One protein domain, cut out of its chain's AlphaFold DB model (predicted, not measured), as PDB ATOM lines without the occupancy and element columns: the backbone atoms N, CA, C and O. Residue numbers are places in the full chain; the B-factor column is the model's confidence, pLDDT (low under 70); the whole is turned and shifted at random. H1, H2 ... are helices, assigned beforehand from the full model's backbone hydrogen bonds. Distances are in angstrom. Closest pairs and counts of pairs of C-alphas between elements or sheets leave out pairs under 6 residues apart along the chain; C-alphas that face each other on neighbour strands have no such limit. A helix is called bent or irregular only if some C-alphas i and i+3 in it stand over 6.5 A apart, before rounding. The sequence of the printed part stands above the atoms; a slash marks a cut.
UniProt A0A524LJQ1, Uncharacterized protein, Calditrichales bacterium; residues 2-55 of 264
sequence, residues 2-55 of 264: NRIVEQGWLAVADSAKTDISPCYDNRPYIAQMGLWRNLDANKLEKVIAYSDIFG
ATOM      1  N   ASN A   2     115.521 114.087  80.857       66.25
ATOM      2  CA  ASN A   2     116.741 113.593  80.188       66.25
ATOM      3  C   ASN A   2     117.708 112.828  81.106       66.25
ATOM      4  O   ASN A   2     118.079 111.709  80.790       66.25
ATOM      5  N   ARG A   3     117.991 113.334  82.315       73.25
ATOM      6  CA  ARG A   3     118.899 112.654  83.260       73.25
ATOM      7  C   ARG A   3     118.440 111.265  83.721       73.25
ATOM      8  O   ARG A   3     119.283 110.425  83.988       73.25
ATOM      9  N   ILE A   4     117.131 111.008  83.822       78.06
ATOM     10  CA  ILE A   4     116.621 109.682  84.226       78.06
ATOM     11  C   ILE A   4     116.803 108.680  83.081       78.06
ATOM     12  O   ILE A   4     117.155 107.532  83.329       78.06
ATOM     13  N   VAL A   5     116.590 109.129  81.840       79.19
ATOM     14  CA  VAL A   5     116.786 108.317  80.631       79.19
ATOM     15  C   VAL A   5     118.275 108.037  80.400       79.19
ATOM     16  O   VAL A   5     118.636 106.921  80.051       79.19
ATOM     17  N   GLU A   6     119.137 109.026  80.639       81.69
ATOM     18  CA  GLU A   6     120.581 108.945  80.377       81.69
ATOM     19  C   GLU A   6     121.376 108.246  81.491       81.69
ATOM     20  O   GLU A   6     122.332 107.534  81.205       81.69
ATOM     21  N   GLN A   7     121.018 108.462  82.763       82.19
ATOM     22  CA  GLN A   7     121.816 108.034  83.927       82.19
ATOM     23  C   GLN A   7     121.103 106.977  84.786       82.19
ATOM     24  O   GLN A   7     121.674 106.470  85.751       82.19
ATOM     25  N   GLY A   8     119.854 106.642  84.453       81.75
ATOM     26  CA  GLY A   8     118.992 105.799  85.274       81.75
ATOM     27  C   GLY A   8     118.407 106.540  86.480       81.75
ATOM     28  O   GLY A   8     118.929 107.547  86.961       81.75
ATOM     29  N   TRP A   9     117.288 106.035  87.001       82.12
ATOM     30  CA  TRP A   9     116.575 106.676  88.112       82.12
ATOM     31  C   TRP A   9     117.377 106.666  89.425       82.12
ATOM     32  O   TRP A   9     117.293 107.629  90.182       82.12
ATOM     33  N   LEU A  10     118.200 105.636  89.666       83.44
ATOM     34  CA  LEU A  10     119.036 105.514  90.870       83.44
ATOM     35  C   LEU A  10     120.007 106.693  91.025       83.44
ATOM     36  O   LEU A  10     120.124 107.249  92.110       83.44
ATOM     37  N   ALA A  11     120.642 107.129  89.931       82.00
ATOM     38  CA  ALA A  11     121.601 108.236  89.943       82.00
ATOM     39  C   ALA A  11     120.950 109.609  90.198       82.00
ATOM     40  O   ALA A  11     121.624 110.572  90.564       82.00
ATOM     41  N   VAL A  12     119.635 109.719  89.983       82.38
ATOM     42  CA  VAL A  12     118.875 110.969  90.128       82.38
ATOM     43  C   VAL A  12     118.043 110.977  91.417       82.38
ATOM     44  O   VAL A  12     117.657 112.056  91.875       82.38
ATOM     45  N   ALA A  13     117.815 109.809  92.031       78.44
ATOM     46  CA  ALA A  13     116.929 109.610  93.179       78.44
ATOM     47  C   ALA A  13     117.266 110.530  94.358       78.44
ATOM     48  O   ALA A  13     116.379 111.190  94.898       78.44
ATOM     49  N   ASP A  14     118.550 110.674  94.687       77.38
ATOM     50  CA  ASP A  14     118.987 111.518  95.803       77.38
ATOM     51  C   ASP A  14     118.725 113.007  95.580       77.38
ATOM     52  O   ASP A  14     118.580 113.752  96.547       77.38
ATOM     53  N   SER A  15     118.627 113.453  94.329       79.06
ATOM     54  CA  SER A  15     118.332 114.847  93.968       79.06
ATOM     55  C   SER A  15     116.847 115.105  93.686       79.06
ATOM     56  O   SER A  15     116.436 116.253  93.507       79.06
ATOM     57  N   ALA A  16     116.033 114.049  93.637       76.75
ATOM     58  CA  ALA A  16     114.621 114.147  93.321       76.75
ATOM     59  C   ALA A  16     113.810 114.678  94.514       76.75
ATOM     60  O   ALA A  16     114.096 114.404  95.682       76.75
ATOM     61  N   LYS A  17     112.765 115.453  94.203       78.25
ATOM     62  CA  LYS A  17     111.812 115.951  95.205       78.25
ATOM     63  C   LYS A  17     110.810 114.874  95.619       78.25
ATOM     64  O   LYS A  17     110.348 114.893  96.748       78.25
ATOM     65  N   THR A  18     110.489 113.929  94.749       76.94
ATOM     66  CA  THR A  18     109.579 112.811  95.034       76.94
ATOM     67  C   THR A  18     110.305 111.484  94.879       76.94
ATOM     68  O   THR A  18     111.387 111.424  94.291       76.94
ATOM     69  N   ASP A  19     109.718 110.416  95.414       78.62
ATOM     70  CA  ASP A  19     110.210 109.057  95.181       78.62
ATOM     71  C   ASP A  19     110.039 108.678  93.703       78.62
ATOM     72  O   ASP A  19     108.936 108.365  93.292       78.62
ATOM     73  N   ILE A  20     111.111 108.699  92.910       81.19
ATOM     74  CA  ILE A  20     111.077 108.365  91.474       81.19
ATOM     75  C   ILE A  20     111.299 106.872  91.178       81.19
ATOM     76  O   ILE A  20     111.596 106.515  90.036       81.19
ATOM     77  N   SER A  21     111.220 105.998  92.189       80.06
ATOM     78  CA  SER A  21     111.409 104.560  91.981       80.06
ATOM     79  C   SER A  21     110.310 103.960  91.083       80.06
ATOM     80  O   SER A  21     109.159 104.399  91.136       80.06
ATOM     81  N   PRO A  22     110.635 102.961  90.237       80.31
ATOM     82  CA  PRO A  22     109.651 102.306  89.383       80.31
ATOM     83  C   PRO A  22     108.545 101.632  90.201       80.31
ATOM     84  O   PRO A  22     108.824 100.908  91.159       80.31
ATOM     85  N   CYS A  23     107.294 101.821  89.783       82.00
ATOM     86  CA  CYS A  23     106.153 101.089  90.323       82.00
ATOM     87  C   CYS A  23     106.097  99.679  89.713       82.00
ATOM     88  O   CYS A  23     106.337  99.501  88.519       82.00
ATOM     89  N   TYR A  24     105.752  98.684  90.525       84.62
ATOM     90  CA  TYR A  24     105.518  97.296  90.107       84.62
ATOM     91  C   TYR A  24     104.466  96.666  91.026       84.62
ATOM     92  O   TYR A  24     104.178  97.218  92.086       84.62
ATOM     93  N   ASP A  25     103.898  95.515  90.665       84.81
ATOM     94  CA  ASP A  25     102.698  94.953  91.319       84.81
ATOM     95  C   ASP A  25     102.804  94.775  92.842       84.81
ATOM     96  O   ASP A  25     101.815  94.892  93.562       84.81
ATOM     97  N   ASN A  26     104.006  94.518  93.368       89.00
ATOM     98  CA  ASN A  26     104.226  94.396  94.811       89.00
ATOM     99  C   ASN A  26     104.222  95.756  95.537       89.00
ATOM    100  O   ASN A  26     103.919  95.814  96.725       89.00
ATOM    101  N   ARG A  27     104.557  96.849  94.850       89.19
ATOM    102  CA  ARG A  27     104.568  98.218  95.382       89.19
ATOM    103  C   ARG A  27     103.929  99.153  94.339       89.19
ATOM    104  O   ARG A  27     104.643  99.922  93.694       89.19
ATOM    105  N   PRO A  28     102.593  99.093  94.155       84.25
ATOM    106  CA  PRO A  28     101.890  99.787  93.069       84.25
ATOM    107  C   PRO A  28     101.606 101.268  93.369       84.25
ATOM    108  O   PRO A  28     100.821 101.910  92.677       84.25
ATOM    109  N   TYR A  29     102.203 101.827  94.423       77.19
ATOM    110  CA  TYR A  29     102.015 103.228  94.784       77.19
ATOM    111  C   TYR A  29     102.851 104.100  93.868       77.19
ATOM    112  O   TYR A  29     104.026 103.822  93.631       77.19
ATOM    113  N   ILE A  30     102.217 105.151  93.358       64.19
ATOM    114  CA  ILE A  30     102.801 106.082  92.401       64.19
ATOM    115  C   ILE A  30     104.130 106.628  92.947       64.19
ATOM    116  O   ILE A  30     104.244 106.936  94.137       64.19
ATOM    117  N   ALA A  31     105.088 106.836  92.041       59.38
ATOM    118  CA  ALA A  31     106.354 107.558  92.210       59.38
ATOM    119  C   ALA A  31     106.205 109.064  92.603       59.38
ATOM    120  O   ALA A  31     106.953 109.951  92.184       59.38
ATOM    121  N   GLN A  32     105.163 109.394  93.363       58.78
ATOM    122  CA  GLN A  32     104.737 110.743  93.747       58.78
ATOM    123  C   GLN A  32     104.374 110.806  95.234       58.78
ATOM    124  O   GLN A  32     103.565 111.621  95.659       58.78
ATOM    125  N   MET A  33     104.966 109.926  96.040       70.31
ATOM    126  CA  MET A  33     104.906 110.042  97.490       70.31
ATOM    127  C   MET A  33     105.937 111.061  97.956       70.31
ATOM    128  O   MET A  33     107.111 110.990  97.571       70.31
ATOM    129  N   GLY A  34     105.523 111.957  98.851       74.62
ATOM    130  CA  GLY A  34     106.464 112.848  99.499       74.62
ATOM    131  C   GLY A  34     107.513 112.085 100.312       74.62
ATOM    132  O   GLY A  34     107.275 110.995 100.859       74.62
ATOM    133  N   LEU A  35     108.715 112.647 100.373       81.50
ATOM    134  CA  LEU A  35     109.866 112.052 101.047       81.50
ATOM    135  C   LEU A  35     109.987 112.620 102.460       81.50
ATOM    136  O   LEU A  35     109.862 113.826 102.654       81.50
ATOM    137  N   TRP A  36     110.318 111.776 103.442       81.31
ATOM    138  CA  TRP A  36     110.549 112.217 104.827       81.31
ATOM    139  C   TRP A  36     111.620 113.311 104.932       81.31
ATOM    140  O   TRP A  36     111.505 114.203 105.763       81.31
ATOM    141  N   ARG A  37     112.618 113.292 104.038       80.50
ATOM    142  CA  ARG A  37     113.681 114.305 103.958       80.50
ATOM    143  C   ARG A  37     113.174 115.711 103.607       80.50
ATOM    144  O   ARG A  37     113.848 116.683 103.911       80.50
ATOM    145  N   ASN A  38     112.009 115.831 102.973       81.06
ATOM    146  CA  ASN A  38     111.440 117.124 102.581       81.06
ATOM    147  C   ASN A  38     110.508 117.714 103.648       81.06
ATOM    148  O   ASN A  38     109.840 118.717 103.383       81.06
ATOM    149  N   LEU A  39     110.429 117.079 104.821       80.56
ATOM    150  CA  LEU A  39     109.677 117.594 105.952       80.56
ATOM    151  C   LEU A  39     110.360 118.863 106.469       80.56
ATOM    152  O   LEU A  39     111.504 118.841 106.912       80.56
ATOM    153  N   ASP A  40     109.636 119.971 106.386       80.69
ATOM    154  CA  ASP A  40     110.096 121.296 106.781       80.69
ATOM    155  C   ASP A  40     108.949 121.999 107.508       80.69
ATOM    156  O   ASP A  40     107.870 122.195 106.938       80.69
ATOM    157  N   ALA A  41     109.182 122.355 108.773       75.12
ATOM    158  CA  ALA A  41     108.179 122.973 109.634       75.12
ATOM    159  C   ALA A  41     107.680 124.313 109.069       75.12
ATOM    160  O   ALA A  41     106.500 124.632 109.195       75.12
ATOM    161  N   ASN A  42     108.533 125.048 108.347       73.00
ATOM    162  CA  ASN A  42     108.185 126.346 107.764       73.00
ATOM    163  C   ASN A  42     107.241 126.232 106.557       73.00
ATOM    164  O   ASN A  42     106.667 127.223 106.108       73.00
ATOM    165  N   LYS A  43     107.085 125.027 105.994       69.94
ATOM    166  CA  LYS A  43     106.184 124.768 104.862       69.94
ATOM    167  C   LYS A  43     104.811 124.270 105.303       69.94
ATOM    168  O   LYS A  43     103.934 124.183 104.448       69.94
ATOM    169  N   LEU A  44     104.610 123.996 106.598       70.44
ATOM    170  CA  LEU A  44     103.353 123.472 107.145       70.44
ATOM    171  C   LEU A  44     102.162 124.400 106.883       70.44
ATOM    172  O   LEU A  44     101.090 123.926 106.526       70.44
ATOM    173  N   GLU A  45     102.368 125.716 106.953       68.75
ATOM    174  CA  GLU A  45     101.325 126.716 106.673       68.75
ATOM    175  C   GLU A  45     100.880 126.744 105.202       68.75
ATOM    176  O   GLU A  45      99.810 127.253 104.879       68.75
ATOM    177  N   LYS A  46     101.696 126.194 104.293       69.44
ATOM    178  CA  LYS A  46     101.450 126.176 102.842       69.44
ATOM    179  C   LYS A  46     101.088 124.783 102.325       69.44
ATOM    180  O   LYS A  46     101.085 124.563 101.113       69.44
ATOM    181  N   VAL A  47     100.813 123.834 103.221       73.31
ATOM    182  CA  VAL A  47     100.430 122.472 102.846       73.31
ATOM    183  C   VAL A  47      99.039 122.486 102.219       73.31
ATOM    184  O   VAL A  47      98.048 122.841 102.848       73.31
ATOM    185  N   ILE A  48      98.971 122.038 100.969       74.38
ATOM    186  CA  ILE A  48      97.733 121.754 100.236       74.38
ATOM    187  C   ILE A  48      97.550 120.239 100.055       74.38
ATOM    188  O   ILE A  48      98.512 119.479 100.161       74.38
ATOM    189  N   ALA A  49      96.338 119.784  99.727       67.44
ATOM    190  CA  ALA A  49      96.009 118.354  99.607       67.44
ATOM    191  C   ALA A  49      96.909 117.563  98.627       67.44
ATOM    192  O   ALA A  49      97.107 116.367  98.806       67.44
ATOM    193  N   TYR A  50      97.511 118.227  97.632       68.56
ATOM    194  CA  TYR A  50      98.390 117.610  96.627       68.56
ATOM    195  C   TYR A  50      99.892 117.766  96.927       68.56
ATOM    196  O   TYR A  50     100.726 117.573  96.043       68.56
ATOM    197  N   SER A  51     100.267 118.121  98.161       77.69
ATOM    198  CA  SER A  51     101.671 118.389  98.526       77.69
ATOM    199  C   SER A  51     102.596 117.170  98.383       77.69
ATOM    200  O   SER A  51     103.798 117.354  98.186       77.69
ATOM    201  N   ASP A  52     102.049 115.946  98.387       74.56
ATOM    202  CA  ASP A  52     102.795 114.709  98.100       74.56
ATOM    203  C   ASP A  52     103.437 114.722  96.706       74.56
ATOM    204  O   ASP A  52     104.616 114.390  96.571       74.56
ATOM    205  N   ILE A  53     102.723 115.234  95.695       73.50
ATOM    206  CA  ILE A  53     103.220 115.366  94.313       73.50
ATOM    207  C   ILE A  53     104.389 116.360  94.243       73.50
ATOM    208  O   ILE A  53     105.291 116.232  93.416       73.50
ATOM    209  N   PHE A  54     104.411 117.341  95.147       74.06
ATOM    210  CA  PHE A  54     105.491 118.322  95.260       74.06
ATOM    211  C   PHE A  54     106.639 117.859  96.170       74.06
ATOM    212  O   PHE A  54     107.603 118.604  96.371       74.06
ATOM    213  N   GLY A  55     106.569 116.629  96.688       74.94
ATOM    214  CA  GLY A  55     107.621 116.008  97.484       74.94
ATOM    215  C   GLY A  55     107.426 116.078  98.994       74.94
ATOM    216  O   GLY A  55     108.232 115.487  99.712       74.94
TER     217      GLY A  55
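What this domain is: This is residues 2 to 55 of the 264 residues of an uncharacterized protein of Calditrichales bacterium (UniProt A0A524LJQ1). This is a loose chain of loops with little regular structure, with an irregular helix, H1, at one end of its longest axis and a short one, H2, at the other. Between them the long link swings out to one side in a loop near residue 25, residues 40 to 49 stick out with H2, and the last residues fold back toward the middle. The printed part has 54 residues with two named helices, H1 then H2, and no named strand; the class is all helix, with only 18 residues in named elements. The whole is loose, with a radius of gyration of the C-alphas of 12.7 A, and spans 36 by 24 by 16 A.

How they stand to each other: H1, residues 2 to 13, and H2, residues 41 to 46, are apart. O i to N i+4 pairs are within hydrogen-bond range in 4 of 8 cases in H1 and 0 of 2 in H2, where 2 of 3 O i to N i+3 pairs are.

Where its parts are: H1 begins at C-alpha 2 (116.741, 113.593, 80.188) and measures 13.6 A; it is irregular, with C-alphas 6 and 9 9.0 A apart. H2 measures 10.1 A, ends at C-alpha 46 (101.450, 126.176, 102.842), and is only just irregular, with C-alphas 42 and 45 7.0 A apart.

The domain as a whole: The two C-alphas farthest apart, those of Glu 6 and Glu 45, are 37.1 A apart. The printed part has no cut, and the link from H1 to H2, 27 residues, is long. Mean pLDDT of the printed part is 76.8; residues 2, 30 to 32, 43, 45 to 46 and 49 to 50 are under 70.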